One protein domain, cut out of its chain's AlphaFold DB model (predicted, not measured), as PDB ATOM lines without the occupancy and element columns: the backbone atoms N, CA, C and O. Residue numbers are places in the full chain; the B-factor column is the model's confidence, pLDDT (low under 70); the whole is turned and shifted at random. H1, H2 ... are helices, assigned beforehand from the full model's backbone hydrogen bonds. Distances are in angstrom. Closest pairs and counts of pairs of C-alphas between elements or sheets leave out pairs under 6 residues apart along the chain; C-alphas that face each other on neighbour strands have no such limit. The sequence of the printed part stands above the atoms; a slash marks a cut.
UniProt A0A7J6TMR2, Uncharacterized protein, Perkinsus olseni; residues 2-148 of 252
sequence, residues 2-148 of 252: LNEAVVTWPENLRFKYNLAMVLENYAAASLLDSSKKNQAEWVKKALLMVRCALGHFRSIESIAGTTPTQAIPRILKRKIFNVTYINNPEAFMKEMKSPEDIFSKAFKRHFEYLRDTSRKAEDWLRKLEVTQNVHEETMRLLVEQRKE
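This is residues 2 to 148 of the 252 residues of an uncharacterized protein of Perkinsus olseni (UniProt A0A7J6TMR2). H2 and H6 pack lengthwise on H3; residues 133 to 148 of H6 stick out. H1 packs on H2; H4 crosses H6. The all-helix printed part has 147 residues with six named helices, H1 to H6; it is loose, radius of gyration of the C-alphas 20.5 A, and spans 75 by 40 by 24 A.

Find H1, residues 2 to 8, in a hairpin with H2, residues 13 to 32. H2 makes another with H3, residues 39 to 66. H6, residues 99 to 148, touches H3, closest at C-alphas 40 and 128, 6.1 A, and H4, residues 74 to 87, closest at C-alphas 77 and 103, 5.9 A. H5, residues 89 to 94, is near H4. In H4, 9 of 10 O i to N i+4 pairs are within hydrogen-bond range, in H6 45 of 46.

Find C-alpha 2 at (40.406, 7.844, -50.851); H6 runs 73.7 A to C-alpha 148 at (78.095, 49.014, -63.197).

The printed part has no cut; pLDDT is under 70 at 34, 37, 64 to 111 and 114.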
ATOM      1  N   LEU A   2      41.449   7.051 -51.559       74.75
ATOM      2  CA  LEU A   2      40.406   7.844 -50.851       74.75
ATOM      3  C   LEU A   2      39.713   8.903 -51.730       74.75
ATOM      4  O   LEU A   2      38.504   9.077 -51.627       74.75
ATOM      5  N   ASN A   3      40.466   9.581 -52.600       77.81
ATOM      6  CA  ASN A   3      39.904  10.553 -53.544       77.81
ATOM      7  C   ASN A   3      38.980   9.867 -54.568       77.81
ATOM      8  O   ASN A   3      37.835  10.266 -54.738       77.81
ATOM      9  N   GLU A   4      39.436   8.757 -55.154       81.62
ATOM     10  CA  GLU A   4      38.622   7.904 -56.034       81.62
ATOM     11  C   GLU A   4      37.342   7.431 -55.338       81.62
ATOM     12  O   GLU A   4      36.272   7.520 -55.919       81.62
ATOM     13  N   ALA A   5      37.412   7.015 -54.068       78.19
ATOM     14  CA  ALA A   5      36.229   6.593 -53.320       78.19
ATOM     15  C   ALA A   5      35.193   7.720 -53.135       78.19
ATOM     16  O   ALA A   5      33.994   7.448 -53.138       78.19
ATOM     17  N   VAL A   6      35.628   8.978 -52.990       82.69
ATOM     18  CA  VAL A   6      34.722  10.139 -52.916       82.69
ATOM     19  C   VAL A   6      34.108  10.463 -54.278       82.69
ATOM     20  O   VAL A   6      32.953  10.877 -54.326       82.69
ATOM     21  N   VAL A   7      34.847  10.258 -55.368       85.38
ATOM     22  CA  VAL A   7      34.333  10.426 -56.737       85.38
ATOM     23  C   VAL A   7      33.317   9.333 -57.076       85.38
ATOM     24  O   VAL A   7      32.254   9.636 -57.606       85.38
ATOM     25  N   THR A   8      33.609   8.079 -56.728       85.88
ATOM     26  CA  THR A   8      32.735   6.928 -56.996       85.88
ATOM     27  C   THR A   8      31.483   6.927 -56.118       85.88
ATOM     28  O   THR A   8      30.408   6.552 -56.579       85.88
ATOM     29  N   TRP A   9      31.592   7.364 -54.859       81.56
ATOM     30  CA  TRP A   9      30.464   7.446 -53.924       81.56
ATOM     31  C   TRP A   9      30.325   8.851 -53.335       81.56
ATOM     32  O   TRP A   9      30.613   9.067 -52.149       81.56
ATOM     33  N   PRO A  10      29.838   9.815 -54.135       81.00
ATOM     34  CA  PRO A  10      29.752  11.211 -53.735       81.00
ATOM     35  C   PRO A  10      28.700  11.466 -52.659       81.00
ATOM     36  O   PRO A  10      28.747  12.526 -52.061       81.00
ATOM     37  N   GLU A  11      27.805  10.532 -52.346       78.06
ATOM     38  CA  GLU A  11      26.847  10.679 -51.238       78.06
ATOM     39  C   GLU A  11      27.356  10.064 -49.925       78.06
ATOM     40  O   GLU A  11      26.743  10.206 -48.870       78.06
ATOM     41  N   ASN A  12      28.501   9.374 -49.951       81.25
ATOM     42  CA  ASN A  12      29.018   8.705 -48.767       81.25
ATOM     43  C   ASN A  12      29.753   9.696 -47.849       81.25
ATOM     44  O   ASN A  12      30.938  10.005 -48.025       81.25
ATOM     45  N   LEU A  13      29.049  10.146 -46.808       76.44
ATOM     46  CA  LEU A  13      29.557  11.100 -45.815       76.44
ATOM     47  C   LEU A  13      30.858  10.645 -45.139       76.44
ATOM     48  O   LEU A  13      31.708  11.473 -44.803       76.44
ATOM     49  N   ARG A  14      31.054   9.332 -44.956       76.19
ATOM     50  CA  ARG A  14      32.256   8.788 -44.307       76.19
ATOM     51  C   ARG A  14      33.498   8.995 -45.168       76.19
ATOM     52  O   ARG A  14      34.542   9.359 -44.625       76.19
ATOM     53  N   PHE A  15      33.405   8.775 -46.480       80.88
ATOM     54  CA  PHE A  15      34.540   8.988 -47.381       80.88
ATOM     55  C   PHE A  15      34.893  10.469 -47.490       80.88
ATOM     56  O   PHE A  15      36.066  10.808 -47.340       80.88
ATOM     57  N   LYS A  16      33.894  11.353 -47.624       80.94
ATOM     58  CA  LYS A  16      34.130  12.806 -47.625       80.94
ATOM     59  C   LYS A  16      34.793  13.285 -46.343       80.94
ATOM     60  O   LYS A  16      35.759  14.035 -46.410       80.94
ATOM     61  N   TYR A  17      34.302  12.836 -45.187       79.25
ATOM     62  CA  TYR A  17      34.860  13.253 -43.904       79.25
ATOM     63  C   TYR A  17      36.301  12.779 -43.740       79.25
ATOM     64  O   TYR A  17      37.175  13.554 -43.366       79.25
ATOM     65  N   ASN A  18      36.573  11.510 -44.054       80.81
ATOM     66  CA  ASN A  18      37.928  10.977 -43.973       80.81
ATOM     67  C   ASN A  18      38.881  11.710 -44.921       80.81
ATOM     68  O   ASN A  18      40.002  12.012 -44.522       80.81
ATOM     69  N   LEU A  19      38.438  12.030 -46.140       86.38
ATOM     70  CA  LEU A  19      39.235  12.813 -47.075       86.38
ATOM     71  C   LEU A  19      39.487  14.228 -46.534       86.38
ATOM     72  O   LEU A  19      40.638  14.643 -46.481       86.38
ATOM     73  N   ALA A  20      38.456  14.925 -46.047       83.50
ATOM     74  CA  ALA A  20      38.587  16.257 -45.457       83.50
ATOM     75  C   ALA A  20      39.601  16.286 -44.300       83.50
ATOM     76  O   ALA A  20      40.483  17.138 -44.279       83.50
ATOM     77  N   MET A  21      39.546  15.300 -43.399       81.69
ATOM     78  CA  MET A  21      40.499  15.170 -42.290       81.69
ATOM     79  C   MET A  21      41.934  14.912 -42.763       81.69
ATOM     80  O   MET A  21      42.884  15.430 -42.182       81.69
ATOM     81  N   VAL A  22      42.123  14.086 -43.798       84.88
ATOM     82  CA  VAL A  22      43.461  13.827 -44.357       84.88
ATOM     83  C   VAL A  22      44.033  15.096 -44.983       84.88
ATOM     84  O   VAL A  22      45.205  15.403 -44.772       84.88
ATOM     85  N   LEU A  23      43.209  15.846 -45.716       86.81
ATOM     86  CA  LEU A  23      43.596  17.122 -46.316       86.81
ATOM     87  C   LEU A  23      43.964  18.159 -45.243       86.81
ATOM     88  O   LEU A  23      44.989  18.827 -45.372       86.81
ATOM     89  N   GLU A  24      43.180  18.241 -44.165       82.69
ATOM     90  CA  GLU A  24      43.456  19.090 -43.001       82.69
ATOM     91  C   GLU A  24      44.788  18.723 -42.331       82.69
ATOM     92  O   GLU A  24      45.655  19.579 -42.165       82.69
ATOM     93  N   ASN A  25      44.997  17.443 -42.009       82.50
ATOM     94  CA  ASN A  25      46.233  16.980 -41.372       82.50
ATOM     95  C   ASN A  25      47.460  17.207 -42.259       82.50
ATOM     96  O   ASN A  25      48.524  17.580 -41.767       82.50
ATOM     97  N   TYR A  26      47.322  17.001 -43.571       85.25
ATOM     98  CA  TYR A  26      48.396  17.277 -44.520       85.25
ATOM     99  C   TYR A  26      48.737  18.770 -44.562       85.25
ATOM    100  O   TYR A  26      49.916  19.131 -44.590       85.25
ATOM    101  N   ALA A  27      47.723  19.639 -44.552       83.56
ATOM    102  CA  ALA A  27      47.930  21.078 -44.489       83.56
ATOM    103  C   ALA A  27      48.631  21.484 -43.186       83.56
ATOM    104  O   ALA A  27      49.628  22.197 -43.242       83.56
ATOM    105  N   ALA A  28      48.179  20.969 -42.040       80.69
ATOM    106  CA  ALA A  28      48.793  21.237 -40.741       80.69
ATOM    107  C   ALA A  28      50.267  20.800 -40.704       80.69
ATOM    108  O   ALA A  28      51.136  21.598 -40.365       80.69
ATOM    109  N   ALA A  29      50.569  19.573 -41.139       80.81
ATOM    110  CA  ALA A  29      51.944  19.080 -41.222       80.81
ATOM    111  C   ALA A  29      52.810  19.926 -42.170       80.81
ATOM    112  O   ALA A  29      53.977  20.177 -41.888       80.81
ATOM    113  N   SER A  30      52.233  20.403 -43.276       80.50
ATOM    114  CA  SER A  30      52.945  21.253 -44.237       80.50
ATOM    115  C   SER A  30      53.239  22.652 -43.692       80.50
ATOM    116  O   SER A  30      54.273  23.210 -44.038       80.50
ATOM    117  N   LEU A  31      52.358  23.210 -42.854       76.38
ATOM    118  CA  LEU A  31      52.548  24.522 -42.225       76.38
ATOM    119  C   LEU A  31      53.508  24.475 -41.026       76.38
ATOM    120  O   LEU A  31      54.137  25.483 -40.720       76.38
ATOM    121  N   LEU A  32      53.623  23.325 -40.354       77.12
ATOM    122  CA  LEU A  32      54.546  23.121 -39.230       77.12
ATOM    123  C   LEU A  32      55.996  22.875 -39.674       77.12
ATOM    124  O   LEU A  32      56.916  23.038 -38.875       77.12
ATOM    125  N   ASP A  33      56.216  22.482 -40.928       75.44
ATOM    126  CA  ASP A  33      57.551  22.196 -41.445       75.44
ATOM    127  C   ASP A  33      58.245  23.467 -41.962       75.44
ATOM    128  O   ASP A  33      58.171  23.825 -43.141       75.44
ATOM    129  N   SER A  34      58.957  24.146 -41.059       66.88
ATOM    130  CA  SER A  34      59.725  25.357 -41.362       66.88
ATOM    131  C   SER A  34      61.022  25.094 -42.134       66.88
ATOM    132  O   SER A  34      61.645  26.048 -42.601       66.88
ATOM    133  N   SER A  35      61.444  23.831 -42.274       73.12
ATOM    134  CA  SER A  35      62.726  23.459 -42.890       73.12
ATOM    135  C   SER A  35      62.705  23.510 -44.422       73.12
ATOM    136  O   SER A  35      63.750  23.459 -45.076       73.12
ATOM    137  N   LYS A  36      61.513  23.616 -45.020       72.12
ATOM    138  CA  LYS A  36      61.354  23.531 -46.469       72.12
ATOM    139  C   LYS A  36      61.845  24.789 -47.176       72.12
ATOM    140  O   LYS A  36      61.394  25.902 -46.906       72.12
ATOM    141  N   LYS A  37      62.710  24.590 -48.173       68.50
ATOM    142  CA  LYS A  37      63.012  25.617 -49.179       68.50
ATOM    143  C   LYS A  37      61.720  25.971 -49.924       68.50
ATOM    144  O   LYS A  37      60.923  25.084 -50.228       68.50
ATOM    145  N   ASN A  38      61.543  27.255 -50.231       77.75
ATOM    146  CA  ASN A  38      60.361  27.795 -50.907       77.75
ATOM    147  C   ASN A  38      59.058  27.661 -50.084       77.75
ATOM    148  O   ASN A  38      58.071  27.070 -50.525       77.75
ATOM    149  N   GLN A  39      59.062  28.199 -48.856       78.25
ATOM    150  CA  GLN A  39      57.918  28.154 -47.932       78.25
ATOM    151  C   GLN A  39      56.611  28.672 -48.559       78.25
ATOM    152  O   GLN A  39      55.553  28.114 -48.279       78.25
ATOM    153  N   ALA A  40      56.666  29.673 -49.445       81.69
ATOM    154  CA  ALA A  40      55.482  30.224 -50.106       81.69
ATOM    155  C   ALA A  40      54.706  29.168 -50.918       81.69
ATOM    156  O   ALA A  40      53.489  29.056 -50.776       81.69
ATOM    157  N   GLU A  41      55.394  28.335 -51.706       83.06
ATOM    158  CA  GLU A  41      54.771  27.234 -52.462       83.06
ATOM    159  C   GLU A  41      54.122  26.191 -51.542       83.06
ATOM    160  O   GLU A  41      53.010  25.711 -51.789       83.06
ATOM    161  N   TRP A  42      54.772  25.871 -50.422       83.06
ATOM    162  CA  TRP A  42      54.216  24.937 -49.444       83.06
ATOM    163  C   TRP A  42      52.981  25.492 -48.739       83.06
ATOM    164  O   TRP A  42      52.003  24.761 -48.569       83.06
ATOM    165  N   VAL A  43      52.985  26.783 -48.399       83.00
ATOM    166  CA  VAL A  43      51.818  27.471 -47.834       83.00
ATOM    167  C   VAL A  43      50.675  27.525 -48.857       83.00
ATOM    168  O   VAL A  43      49.537  27.226 -48.492       83.00
ATOM    169  N   LYS A  44      50.949  27.790 -50.145       85.62
ATOM    170  CA  LYS A  44      49.944  27.715 -51.229       85.62
ATOM    171  C   LYS A  44      49.305  26.333 -51.317       85.62
ATOM    172  O   LYS A  44      48.078  26.213 -51.366       85.62
ATOM    173  N   LYS A  45      50.122  25.278 -51.283       86.19
ATOM    174  CA  LYS A  45      49.635  23.896 -51.308       86.19
ATOM    175  C   LYS A  45      48.809  23.569 -50.065       86.19
ATOM    176  O   LYS A  45      47.735  22.992 -50.195       86.19
ATOM    177  N   ALA A  46      49.260  23.961 -48.875       84.50
ATOM    178  CA  ALA A  46      48.509  23.763 -47.637       84.50
ATOM    179  C   ALA A  46      47.148  24.477 -47.675       84.50
ATOM    180  O   ALA A  46      46.129  23.868 -47.356       84.50
ATOM    181  N   LEU A  47      47.108  25.726 -48.150       84.88
ATOM    182  CA  LEU A  47      45.872  26.489 -48.338       84.88
ATOM    183  C   LEU A  47      44.895  25.801 -49.291       84.88
ATOM    184  O   LEU A  47      43.703  25.720 -48.994       84.88
ATOM    185  N   LEU A  48      45.385  25.269 -50.414       88.00
ATOM    186  CA  LEU A  48      44.555  24.497 -51.335       88.00
ATOM    187  C   LEU A  48      43.927  23.285 -50.632       88.00
ATOM    188  O   LEU A  48      42.727  23.051 -50.765       88.00
ATOM    189  N   MET A  49      44.708  22.554 -49.834       87.88
ATOM    190  CA  MET A  49      44.226  21.380 -49.099       87.88
ATOM    191  C   MET A  49      43.170  21.762 -48.050       87.88
ATOM    192  O   MET A  49      42.138  21.094 -47.970       87.88
ATOM    193  N   VAL A  50      43.353  22.871 -47.320       83.38
ATOM    194  CA  VAL A  50      42.339  23.403 -46.385       83.38
ATOM    195  C   VAL A  50      41.058  23.800 -47.121       83.38
ATOM    196  O   VAL A  50      39.963  23.455 -46.678       83.38
ATOM    197  N   ARG A  51      41.158  24.475 -48.272       84.50
ATOM    198  CA  ARG A  51      39.989  24.858 -49.081       84.50
ATOM    199  C   ARG A  51      39.230  23.639 -49.606       84.50
ATOM    200  O   ARG A  51      38.002  23.617 -49.540       84.50
ATOM    201  N   CYS A  52      39.938  22.607 -50.062       87.56
ATOM    202  CA  CYS A  52      39.330  21.339 -50.460       87.56
ATOM    203  C   CYS A  52      38.642  20.645 -49.272       87.56
ATOM    204  O   CYS A  52      37.503  20.197 -49.402       87.56
ATOM    205  N   ALA A  53      39.280  20.617 -48.094       83.12
ATOM    206  CA  ALA A  53      38.679  20.081 -46.872       83.12
ATOM    207  C   ALA A  53      37.385  20.824 -46.500       83.12
ATOM    208  O   ALA A  53      36.353  20.191 -46.278       83.12
ATOM    209  N   LEU A  54      37.405  22.162 -46.524       80.81
ATOM    210  CA  LEU A  54      36.224  23.005 -46.309       80.81
ATOM    211  C   LEU A  54      35.114  22.711 -47.327       80.81
ATOM    212  O   LEU A  54      33.946  22.636 -46.949       80.81
ATOM    213  N   GLY A  55      35.457  22.503 -48.602       84.12
ATOM    214  CA  GLY A  55      34.501  22.103 -49.638       84.12
ATOM    215  C   GLY A  55      33.815  20.772 -49.320       84.12
ATOM    216  O   GLY A  55      32.590  20.663 -49.411       84.12
ATOM    217  N   HIS A  56      34.577  19.777 -48.865       84.06
ATOM    218  CA  HIS A  56      34.015  18.500 -48.424       84.06
ATOM    219  C   HIS A  56      33.136  18.646 -47.178       84.06
ATOM    220  O   HIS A  56      32.066  18.041 -47.137       84.06
ATOM    221  N   PHE A  57      33.519  19.474 -46.202       78.12
ATOM    222  CA  PHE A  57      32.677  19.756 -45.036       78.12
ATOM    223  C   PHE A  57      31.363  20.452 -45.418       78.12
ATOM    224  O   PHE A  57      30.309  20.017 -44.968       78.12
ATOM    225  N   ARG A  58      31.381  21.442 -46.321       79.62
ATOM    226  CA  ARG A  58      30.144  22.061 -46.843       79.62
ATOM    227  C   ARG A  58      29.240  21.051 -47.542       79.62
ATOM    228  O   ARG A  58      28.029  21.062 -47.352       79.62
ATOM    229  N   SER A  59      29.825  20.151 -48.333       83.19
ATOM    230  CA  SER A  59      29.072  19.072 -48.981       83.19
ATOM    231  C   SER A  59      28.436  18.132 -47.949       83.19
ATOM    232  O   SER A  59      27.286  17.748 -48.125       83.19
ATOM    233  N   ILE A  60      29.140  17.807 -46.858       78.56
ATOM    234  CA  ILE A  60      28.592  17.010 -45.749       78.56
ATOM    235  C   ILE A  60      27.432  17.741 -45.066       78.56
ATOM    236  O   ILE A  60      26.403  17.117 -44.831       78.56
ATOM    237  N   GLU A  61      27.578  19.035 -44.769       73.88
ATOM    238  CA  GLU A  61      26.517  19.851 -44.160       73.88
ATOM    239  C   GLU A  61      25.258  19.870 -45.034       73.88
ATOM    240  O   GLU A  61      24.158  19.629 -44.543       73.88
ATOM    241  N   SER A  62      25.432  20.064 -46.345       76.75
ATOM    242  CA  SER A  62      24.329  20.057 -47.303       76.75
ATOM    243  C   SER A  62      23.615  18.704 -47.366       76.75
ATOM    244  O   SER A  62      22.390  18.678 -47.352       76.75
ATOM    245  N   ILE A  63      24.351  17.589 -47.440       74.00
ATOM    246  CA  ILE A  63      23.764  16.241 -47.564       74.00
ATOM    247  C   ILE A  63      23.098  15.812 -46.248       74.00
ATOM    248  O   ILE A  63      21.996  15.261 -46.251       74.00
ATOM    249  N   ALA A  64      23.733  16.095 -45.107       65.44
ATOM    250  CA  ALA A  64      23.174  15.791 -43.791       65.44
ATOM    251  C   ALA A  64      21.920  16.630 -43.483       65.44
ATOM    252  O   ALA A  64      21.027  16.152 -42.790       65.44
ATOM    253  N   GLY A  65      21.836  17.859 -44.006       63.53
ATOM    254  CA  GLY A  65      20.656  18.716 -43.873       63.53
ATOM    255  C   GLY A  65      19.463  18.277 -44.730       63.53
ATOM    256  O   GLY A  65      18.325  18.558 -44.365       63.53
ATOM    257  N   THR A  66      19.696  17.578 -45.846       58.41
ATOM    258  CA  THR A  66      18.637  17.131 -46.769       58.41
ATOM    259  C   THR A  66      18.189  15.687 -46.547       58.41
ATOM    260  O   THR A  66      17.088  15.331 -46.964       58.41
ATOM    261  N   THR A  67      18.990  14.850 -45.876       49.97
ATOM    262  CA  THR A  67      18.653  13.443 -45.599       49.97
ATOM    263  C   THR A  67      18.615  13.143 -44.093       49.97
ATOM    264  O   THR A  67      19.637  12.796 -43.502       49.97
ATOM    265  N   PRO A  68      17.427  13.190 -43.448       44.00
ATOM    266  CA  PRO A  68      17.269  12.905 -42.013       44.00
ATOM    267  C   PRO A  68      17.682  11.480 -41.604       44.00
ATOM    268  O   PRO A  68      17.917  11.203 -40.431       44.00
ATOM    269  N   THR A  69      17.755  10.557 -42.565       43.25
ATOM    270  CA  THR A  69      17.973   9.118 -42.355       43.25
ATOM    271  C   THR A  69      19.418   8.662 -42.522       43.25
ATOM    272  O   THR A  69      19.744   7.551 -42.096       43.25
ATOM    273  N   GLN A  70      20.319   9.483 -43.075       46.91
ATOM    274  CA  GLN A  70      21.743   9.157 -43.031       46.91
ATOM    275  C   GLN A  70      22.270   9.511 -41.645       46.91
ATOM    276  O   GLN A  70      22.781  10.603 -41.410       46.91
ATOM    277  N   ALA A  71      22.116   8.566 -40.715       48.16
ATOM    278  CA  ALA A  71      22.712   8.630 -39.394       48.16
ATOM    279  C   ALA A  71      24.166   9.075 -39.543       48.16
ATOM    280  O   ALA A  71      25.009   8.296 -39.998       48.16
ATOM    281  N   ILE A  72      24.435  10.333 -39.178       52.62
ATOM    282  CA  ILE A  72      25.776  10.898 -39.091       52.62
ATOM    283  C   ILE A  72      26.643   9.817 -38.448       52.62
ATOM    284  O   ILE A  72      26.382   9.462 -37.288       52.62
ATOM    285  N   PRO A  73      27.604   9.230 -39.188       53.38
ATOM    286  CA  PRO A  73      28.293   8.037 -38.738       53.38
ATOM    287  C   PRO A  73      28.783   8.228 -37.303       53.38
ATOM    288  O   PRO A  73      29.384   9.253 -36.993       53.38
ATOM    289  N   ARG A  74      28.555   7.258 -36.404       52.31
ATOM    290  CA  ARG A  74      29.035   7.315 -35.000       52.31
ATOM    291  C   ARG A  74      30.508   7.752 -34.892       52.31
ATOM    292  O   ARG A  74      30.896   8.397 -33.923       52.31
ATOM    293  N   ILE A  75      31.309   7.442 -35.914       47.72
ATOM    294  CA  ILE A  75      32.703   7.868 -36.104       47.72
ATOM    295  C   ILE A  75      32.865   9.394 -36.220       47.72
ATOM    296  O   ILE A  75      33.769   9.949 -35.601       47.72
ATOM    297  N   LEU A  76      31.998  10.065 -36.984       53.31
ATOM    298  CA  LEU A  76      31.958  11.520 -37.134       53.31
ATOM    299  C   LEU A  76      31.605  12.183 -35.798       53.31
ATOM    300  O   LEU A  76      32.325  13.075 -35.358       53.31
ATOM    301  N   LYS A  77      30.582  11.669 -35.095       55.91
ATOM    302  CA  LYS A  77      30.215  12.149 -33.751       55.91
ATOM    303  C   LYS A  77      31.390  12.042 -32.776       55.91
ATOM    304  O   LYS A  77      31.714  13.023 -32.129       55.91
ATOM    305  N   ARG A  78      32.077  10.895 -32.714       55.97
ATOM    306  CA  ARG A  78      33.178  10.654 -31.760       55.97
ATOM    307  C   ARG A  78      34.419  11.519 -32.025       55.97
ATOM    308  O   ARG A  78      35.060  11.962 -31.080       55.97
ATOM    309  N   LYS A  79      34.765  11.770 -33.293       54.50
ATOM    310  CA  LYS A  79      35.952  12.567 -33.653       54.50
ATOM    311  C   LYS A  79      35.732  14.070 -33.517       54.50
ATOM    312  O   LYS A  79      36.596  14.739 -32.965       54.50
ATOM    313  N   ILE A  80      34.582  14.576 -33.958       55.34
ATOM    314  CA  ILE A  80      34.208  15.981 -33.758       55.34
ATOM    315  C   ILE A  80      34.120  16.289 -32.262       55.34
ATOM    316  O   ILE A  80      34.673  17.289 -31.817       55.34
ATOM    317  N   PHE A  81      33.529  15.376 -31.479       56.56
ATOM    318  CA  PHE A  81      33.496  15.483 -30.024       56.56
ATOM    319  C   PHE A  81      34.903  15.622 -29.443       56.56
ATOM    320  O   PHE A  81      35.128  16.545 -28.680       56.56
ATOM    321  N   ASN A  82      35.875  14.799 -29.851       57.53
ATOM    322  CA  ASN A  82      37.248  14.920 -29.348       57.53
ATOM    323  C   ASN A  82      37.886  16.285 -29.663       57.53
ATOM    324  O   ASN A  82      38.496  16.872 -28.779       57.53
ATOM    325  N   VAL A  83      37.723  16.824 -30.876       54.69
ATOM    326  CA  VAL A  83      38.339  18.112 -31.253       54.69
ATOM    327  C   VAL A  83      37.742  19.289 -30.467       54.69
ATOM    328  O   VAL A  83      38.476  20.177 -30.037       54.69
ATOM    329  N   THR A  84      36.428  19.295 -30.219       55.38
ATOM    330  CA  THR A  84      35.774  20.375 -29.455       55.38
ATOM    331  C   THR A  84      35.795  20.181 -27.939       55.38
ATOM    332  O   THR A  84      35.834  21.167 -27.210       55.38
ATOM    333  N   TYR A  85      35.772  18.939 -27.452       52.41
ATOM    334  CA  TYR A  85      35.731  18.615 -26.023       52.41
ATOM    335  C   TYR A  85      37.099  18.779 -25.357       52.41
ATOM    336  O   TYR A  85      37.164  19.255 -24.231       52.41
ATOM    337  N   ILE A  86      38.195  18.436 -26.049       54.41
ATOM    338  CA  ILE A  86      39.552  18.529 -25.483       54.41
ATOM    339  C   ILE A  86      39.938  19.983 -25.185       54.41
ATOM    340  O   ILE A  86      40.607  20.246 -24.192       54.41
ATOM    341  N   ASN A  87      39.483  20.932 -26.006       56.28
ATOM    342  CA  ASN A  87      39.889  22.330 -25.878       56.28
ATOM    343  C   ASN A  87      39.040  23.136 -24.875       56.28
ATOM    344  O   ASN A  87      39.530  24.145 -24.374       56.28
ATOM    345  N   ASN A  88      37.791  22.739 -24.581       61.41
ATOM    346  CA  ASN A  88      36.956  23.394 -23.558       61.41
ATOM    347  C   ASN A  88      35.750  22.521 -23.116       61.41
ATOM    348  O   ASN A  88      34.626  22.727 -23.588       61.41
ATOM    349  N   PRO A  89      35.952  21.537 -22.224       58.94
ATOM    350  CA  PRO A  89      34.927  20.545 -21.885       58.94
ATOM    351  C   PRO A  89      33.762  21.120 -21.061       58.94
ATOM    352  O   PRO A  89      32.614  20.716 -21.244       58.94
ATOM    353  N   GLU A  90      34.022  22.092 -20.183       59.59
ATOM    354  CA  GLU A  90      33.018  22.628 -19.254       59.59
ATOM    355  C   GLU A  90      31.982  23.526 -19.940       59.59
ATOM    356  O   GLU A  90      30.781  23.405 -19.682       59.59
ATOM    357  N   ALA A  91      32.426  24.400 -20.850       63.88
ATOM    358  CA  ALA A  91      31.524  25.217 -21.661       63.88
ATOM    359  C   ALA A  91      30.719  24.345 -22.635       63.88
ATOM    360  O   ALA A  91      29.525  24.561 -22.841       63.88
ATOM    361  N   PHE A  92      31.364  23.314 -23.189       60.09
ATOM    362  CA  PHE A  92      30.738  22.382 -24.114       60.09
ATOM    363  C   PHE A  92      29.609  21.583 -23.453       60.09
ATOM    364  O   PHE A  92      28.532  21.490 -24.027       60.09
ATOM    365  N   MET A  93      29.798  21.060 -22.239       59.12
ATOM    366  CA  MET A  93      28.759  20.280 -21.551       59.12
ATOM    367  C   MET A  93      27.573  21.133 -21.070       59.12
ATOM    368  O   MET A  93      26.447  20.642 -21.055       59.12
ATOM    369  N   LYS A  94      27.783  22.415 -20.732       65.38
ATOM    370  CA  LYS A  94      26.703  23.336 -20.314       65.38
ATOM    371  C   LYS A  94      25.786  23.784 -21.461       65.38
ATOM    372  O   LYS A  94      24.622  24.091 -21.223       65.38
ATOM    373  N   GLU A  95      26.282  23.834 -22.696       60.75
ATOM    374  CA  GLU A  95      25.519  24.310 -23.863       60.75
ATOM    375  C   GLU A  95      24.670  23.226 -24.554       60.75
ATOM    376  O   GLU A  95      23.889  23.544 -25.460       60.75
ATOM    377  N   MET A  96      24.821  21.953 -24.183       60.66
ATOM    378  CA  MET A  96      24.233  20.822 -24.907       60.66
ATOM    379  C   MET A  96      22.941  20.344 -24.254       60.66
ATOM    380  O   MET A  96      22.959  19.808 -23.150       60.66
ATOM    381  N   LYS A  97      21.817  20.508 -24.959       60.34
ATOM    382  CA  LYS A  97      20.494  20.050 -24.507       60.34
ATOM    383  C   LYS A  97      20.107  18.683 -25.093       60.34
ATOM    384  O   LYS A  97      19.299  17.990 -24.485       60.34
ATOM    385  N   SER A  98      20.700  18.262 -26.222       55.66
ATOM    386  CA  SER A  98      20.479  16.938 -26.833       55.66
ATOM    387  C   SER A  98      21.708  16.400 -27.608       55.66
ATOM    388  O   SER A  98      22.564  17.178 -28.030       55.66
ATOM    389  N   PRO A  99      21.811  15.077 -27.865       55.16
ATOM    390  CA  PRO A  99      22.892  14.475 -28.664       55.16
ATOM    391  C   PRO A  99      22.946  14.886 -30.145       55.16
ATOM    392  O   PRO A  99      23.958  14.660 -30.816       55.16
ATOM    393  N   GLU A 100      21.859  15.436 -30.678       56.16
ATOM    394  CA  GLU A 100      21.770  15.957 -32.047       56.16
ATOM    395  C   GLU A 100      22.320  17.387 -32.127       56.16
ATOM    396  O   GLU A 100      23.053  17.707 -33.068       56.16
ATOM    397  N   ASP A 101      22.113  18.192 -31.078       59.97
ATOM    398  CA  ASP A 101      22.752  19.506 -30.923       59.97
ATOM    399  C   ASP A 101      24.280  19.392 -30.849       59.97
ATOM    400  O   ASP A 101      24.994  20.264 -31.352       59.97
ATOM    401  N   ILE A 102      24.786  18.293 -30.273       57.84
ATOM    402  CA  ILE A 102      26.221  18.043 -30.099       57.84
ATOM    403  C   ILE A 102      26.963  18.041 -31.420       57.84
ATOM    404  O   ILE A 102      27.971  18.730 -31.567       57.84
ATOM    405  N   PHE A 103      26.466  17.280 -32.390       57.16
ATOM    406  CA  PHE A 103      27.118  17.202 -33.684       57.16
ATOM    407  C   PHE A 103      27.038  18.540 -34.415       57.16
ATOM    408  O   PHE A 103      28.062  19.036 -34.870       57.16
ATOM    409  N   SER A 104      25.854  19.146 -34.473       65.12
ATOM    410  CA  SER A 104      25.636  20.386 -35.218       65.12
ATOM    411  C   SER A 104      26.474  21.546 -34.674       65.12
ATOM    412  O   SER A 104      27.103  22.263 -35.450       65.12
ATOM    413  N   LYS A 105      26.551  21.720 -33.348       66.31
ATOM    414  CA  LYS A 105      27.371  22.778 -32.731       66.31
ATOM    415  C   LYS A 105      28.865  22.512 -32.875       66.31
ATOM    416  O   LYS A 105      29.626  23.421 -33.197       66.31
ATOM    417  N   ALA A 106      29.292  21.273 -32.648       62.34
ATOM    418  CA  ALA A 106      30.703  20.929 -32.704       62.34
ATOM    419  C   ALA A 106      31.251  20.942 -34.141       62.34
ATOM    420  O   ALA A 106      32.358  21.418 -34.380       62.34
ATOM    421  N   PHE A 107      30.444  20.503 -35.109       67.06
ATOM    422  CA  PHE A 107      30.747  20.600 -36.532       67.06
ATOM    423  C   PHE A 107      30.880  22.061 -36.975       67.06
ATOM    424  O   PHE A 107      31.872  22.409 -37.610       67.06
ATOM    425  N   LYS A 108      29.939  22.932 -36.577       69.25
ATOM    426  CA  LYS A 108      30.015  24.377 -36.855       69.25
ATOM    427  C   LYS A 108      31.277  25.013 -36.272       69.25
ATOM    428  O   LYS A 108      31.975  25.718 -36.993       69.25
ATOM    429  N   ARG A 109      31.632  24.696 -35.021       69.75
ATOM    430  CA  ARG A 109      32.886  25.173 -34.407       69.75
ATOM    431  C   ARG A 109      34.132  24.699 -35.160       69.75
ATOM    432  O   ARG A 109      35.027  25.503 -35.394       69.75
ATOM    433  N   HIS A 110      34.198  23.423 -35.555       69.50
ATOM    434  CA  HIS A 110      35.323  22.903 -36.352       69.50
ATOM    435  C   HIS A 110      35.427  23.615 -37.704       69.50
ATOM    436  O   HIS A 110      36.508  23.994 -38.150       69.50
ATOM    437  N   PHE A 111      34.278  23.854 -38.336       69.75
ATOM    438  CA  PHE A 111      34.194  24.566 -39.601       69.75
ATOM    439  C   PHE A 111      34.671  26.024 -39.489       69.75
ATOM    440  O   PHE A 111      35.439  26.493 -40.333       69.75
ATOM    441  N   GLU A 112      34.265  26.734 -38.437       73.81
ATOM    442  CA  GLU A 112      34.725  28.094 -38.134       73.81
ATOM    443  C   GLU A 112      36.232  28.136 -37.857       73.81
ATOM    444  O   GLU A 112      36.940  28.942 -38.462       73.81
ATOM    445  N   TYR A 113      36.741  27.210 -37.037       73.69
ATOM    446  CA  TYR A 113      38.172  27.071 -36.759       73.69
ATOM    447  C   TYR A 113      38.998  26.892 -38.043       73.69
ATOM    448  O   TYR A 113      40.018  27.563 -38.238       73.69
ATOM    449  N   LEU A 114      38.545  26.030 -38.956       69.00
ATOM    450  CA  LEU A 114      39.209  25.819 -40.243       69.00
ATOM    451  C   LEU A 114      39.167  27.057 -41.134       69.00
ATOM    452  O   LEU A 114      40.158  27.378 -41.794       69.00
ATOM    453  N   ARG A 115      38.043  27.780 -41.144       75.88
ATOM    454  CA  ARG A 115      37.905  29.026 -41.906       75.88
ATOM    455  C   ARG A 115      38.876  30.094 -41.406       75.88
ATOM    456  O   ARG A 115      39.535  30.749 -42.215       75.88
ATOM    457  N   ASP A 116      38.996  30.243 -40.092       78.31
ATOM    458  CA  ASP A 116      39.907  31.207 -39.477       78.31
ATOM    459  C   ASP A 116      41.373  30.820 -39.699       78.31
ATOM    460  O   ASP A 116      42.206  31.678 -39.994       78.31
ATOM    461  N   THR A 117      41.686  29.524 -39.637       73.38
ATOM    462  CA  THR A 117      43.021  28.996 -39.956       73.38
ATOM    463  C   THR A 117      43.385  29.253 -41.420       73.38
ATOM    464  O   THR A 117      44.487  29.723 -41.700       73.38
ATOM    465  N   SER A 118      42.446  29.041 -42.350       76.19
ATOM    466  CA  SER A 118      42.628  29.377 -43.770       76.19
ATOM    467  C   SER A 118      42.931  30.863 -43.957       76.19
ATOM    468  O   SER A 118      43.873  31.208 -44.663       76.19
ATOM    469  N   ARG A 119      42.175  31.751 -43.299       79.75
ATOM    470  CA  ARG A 119      42.392  33.203 -43.396       79.75
ATOM    471  C   ARG A 119      43.773  33.608 -42.871       79.75
ATOM    472  O   ARG A 119      44.487  34.349 -43.536       79.75
ATOM    473  N   LYS A 120      44.182  33.080 -41.713       79.75
ATOM    474  CA  LYS A 120      45.517  33.341 -41.145       79.75
ATOM    475  C   LYS A 120      46.639  32.860 -42.067       79.75
ATOM    476  O   LYS A 120      47.643  33.553 -42.216       79.75
ATOM    477  N   ALA A 121      46.472  31.700 -42.699       74.31
ATOM    478  CA  ALA A 121      47.442  31.181 -43.657       74.31
ATOM    479  C   ALA A 121      47.514  32.034 -44.942       74.31
ATOM    480  O   ALA A 121      48.605  32.227 -45.469       74.31
ATOM    481  N   GLU A 122      46.400  32.609 -45.413       81.69
ATOM    482  CA  GLU A 122      46.391  33.571 -46.532       81.69
ATOM    483  C   GLU A 122      47.135  34.868 -46.186       81.69
ATOM    484  O   GLU A 122      47.915  35.378 -46.991       81.69
ATOM    485  N   ASP A 123      46.935  35.394 -44.977       85.19
ATOM    486  CA  ASP A 123      47.666  36.569 -44.497       85.19
ATOM    487  C   ASP A 123      49.165  36.292 -44.375       85.19
ATOM    488  O   ASP A 123      49.991  37.139 -44.726       85.19
ATOM    489  N   TRP A 124      49.531  35.099 -43.907       81.19
ATOM    490  CA  TRP A 124      50.926  34.686 -43.835       81.19
ATOM    491  C   TRP A 124      51.551  34.527 -45.223       81.19
ATOM    492  O   TRP A 124      52.657  35.021 -45.444       81.19
ATOM    493  N   LEU A 125      50.825  33.933 -46.177       83.50
ATOM    494  CA  LEU A 125      51.274  33.818 -47.562       83.50
ATOM    495  C   LEU A 125      51.567  35.191 -48.172       83.50
ATOM    496  O   LEU A 125      52.639  35.385 -48.736       83.50
ATOM    497  N   ARG A 126      50.664  36.163 -47.990       86.44
ATOM    498  CA  ARG A 126      50.878  37.537 -48.472       86.44
ATOM    499  C   ARG A 126      52.161  38.150 -47.916       86.44
ATOM    500  O   ARG A 126      52.912  38.775 -48.655       86.44
ATOM    501  N   LYS A 127      52.449  37.945 -46.626       86.06
ATOM    502  CA  LYS A 127      53.697  38.427 -46.008       86.06
ATOM    503  C   LYS A 127      54.935  37.745 -46.595       86.06
ATOM    504  O   LYS A 127      55.937  38.421 -46.823       86.06
ATOM    505  N   LEU A 128      54.872  36.435 -46.840       82.00
ATOM    506  CA  LEU A 128      55.967  35.685 -47.460       82.00
ATOM    507  C   LEU A 128      56.247  36.177 -48.882       82.00
ATOM    508  O   LEU A 128      57.399  36.436 -49.205       82.00
ATOM    509  N   GLU A 129      55.209  36.371 -49.699       85.00
ATOM    510  CA  GLU A 129      55.348  36.864 -51.076       85.00
ATOM    511  C   GLU A 129      55.917  38.286 -51.121       85.00
ATOM    512  O   GLU A 129      56.828  38.559 -51.898       85.00
ATOM    513  N   VAL A 130      55.463  39.181 -50.237       87.25
ATOM    514  CA  VAL A 130      56.043  40.530 -50.116       87.25
ATOM    515  C   VAL A 130      57.523  40.458 -49.736       87.25
ATOM    516  O   VAL A 130      58.348  41.135 -50.343       87.25
ATOM    517  N   THR A 131      57.877  39.613 -48.766       81.75
ATOM    518  CA  THR A 131      59.271  39.458 -48.321       81.75
ATOM    519  C   THR A 131      60.151  38.891 -49.436       81.75
ATOM    520  O   THR A 131      61.275  39.352 -49.632       81.75
ATOM    521  N   GLN A 132      59.636  37.919 -50.191       81.94
ATOM    522  CA  GLN A 132      60.334  37.330 -51.326       81.94
ATOM    523  C   GLN A 132      60.548  38.356 -52.447       81.94
ATOM    524  O   GLN A 132      61.671  38.481 -52.926       81.94
ATOM    525  N   ASN A 133      59.529  39.146 -52.793       85.25
ATOM    526  CA  ASN A 133      59.649  40.197 -53.807       85.25
ATOM    527  C   ASN A 133      60.712  41.238 -53.426       85.25
ATOM    528  O   ASN A 133      61.563  41.573 -54.245       85.25
ATOM    529  N   VAL A 134      60.716  41.698 -52.169       87.12
ATOM    530  CA  VAL A 134      61.735  42.640 -51.668       87.12
ATOM    531  C   VAL A 134      63.135  42.027 -51.740       87.12
ATOM    532  O   VAL A 134      64.097  42.704 -52.110       87.12
ATOM    533  N   HIS A 135      63.275  40.741 -51.408       81.56
ATOM    534  CA  HIS A 135      64.553  40.044 -51.511       81.56
ATOM    535  C   HIS A 135      65.036  39.931 -52.964       81.56
ATOM    536  O   HIS A 135      66.196  40.235 -53.247       81.56
ATOM    537  N   GLU A 136      64.157  39.538 -53.886       85.19
ATOM    538  CA  GLU A 136      64.462  39.424 -55.316       85.19
ATOM    539  C   GLU A 136      64.867  40.777 -55.917       85.19
ATOM    540  O   GLU A 136      65.872  40.864 -56.627       85.19
ATOM    541  N   GLU A 137      64.153  41.847 -55.569       89.88
ATOM    542  CA  GLU A 137      64.473  43.214 -55.984       89.88
ATOM    543  C   GLU A 137      65.829  43.676 -55.433       89.88
ATOM    544  O   GLU A 137      66.672  44.177 -56.181       89.88
ATOM    545  N   THR A 138      66.095  43.424 -54.149       88.38
ATOM    546  CA  THR A 138      67.384  43.752 -53.520       88.38
ATOM    547  C   THR A 138      68.537  43.021 -54.208       88.38
ATOM    548  O   THR A 138      69.564  43.622 -54.529       88.38
ATOM    549  N   MET A 139      68.377  41.724 -54.483       86.75
ATOM    550  CA  MET A 139      69.393  40.929 -55.174       86.75
ATOM    551  C   MET A 139      69.624  41.416 -56.604       86.75
ATOM    552  O   MET A 139      70.772  41.483 -57.049       86.75
ATOM    553  N   ARG A 140      68.561  41.807 -57.313       92.44
ATOM    554  CA  ARG A 140      68.668  42.403 -58.645       92.44
ATOM    555  C   ARG A 140      69.477  43.701 -58.614       92.44
ATOM    556  O   ARG A 140      70.415  43.830 -59.401       92.44
ATOM    557  N   LEU A 141      69.177  44.609 -57.684       94.12
ATOM    558  CA  LEU A 141      69.913  45.868 -57.518       94.12
ATOM    559  C   LEU A 141      71.393  45.629 -57.205       94.12
ATOM    560  O   LEU A 141      72.261  46.273 -57.790       94.12
ATOM    561  N   LEU A 142      71.711  44.662 -56.338       91.69
ATOM    562  CA  LEU A 142      73.101  44.305 -56.032       91.69
ATOM    563  C   LEU A 142      73.853  43.776 -57.262       91.69
ATOM    564  O   LEU A 142      75.033  44.087 -57.450       91.69
ATOM    565  N   VAL A 143      73.187  42.991 -58.113       93.19
ATOM    566  CA  VAL A 143      73.765  42.503 -59.373       93.19
ATOM    567  C   VAL A 143      73.982  43.650 -60.361       93.19
ATOM    568  O   VAL A 143      75.049  43.718 -60.970       93.19
ATOM    569  N   GLU A 144      73.018  44.560 -60.505       93.75
ATOM    570  CA  GLU A 144      73.142  45.744 -61.368       93.75
ATOM    571  C   GLU A 144      74.284  46.663 -60.898       93.75
ATOM    572  O   GLU A 144      75.178  46.966 -61.685       93.75
ATOM    573  N   GLN A 145      74.371  46.972 -59.599       92.81
ATOM    574  CA  GLN A 145      75.482  47.745 -59.022       92.81
ATOM    575  C   GLN A 145      76.847  47.065 -59.196       92.81
ATOM    576  O   GLN A 145      77.884  47.728 -59.298       92.81
ATOM    577  N   ARG A 146      76.894  45.727 -59.180       92.75
ATOM    578  CA  ARG A 146      78.135  44.991 -59.446       92.75
ATOM    579  C   ARG A 146      78.537  45.111 -60.913       92.75
ATOM    580  O   ARG A 146      79.718  45.313 -61.183       92.75
ATOM    581  N   LYS A 147      77.583  45.007 -61.841       95.19
ATOM    582  CA  LYS A 147      77.834  45.194 -63.278       95.19
ATOM    583  C   LYS A 147      78.342  46.601 -63.572       95.19
ATOM    584  O   LYS A 147      79.360  46.731 -64.239       95.19
ATOM    585  N   GLU A 148      77.696  47.618 -63.011       94.62
ATOM    586  CA  GLU A 148      78.095  49.014 -63.197       94.62
ATOM    587  C   GLU A 148      79.516  49.277 -62.681       94.62
ATOM    588  O   GLU A 148      80.317  49.908 -63.368       94.62
TER     589      GLU A 148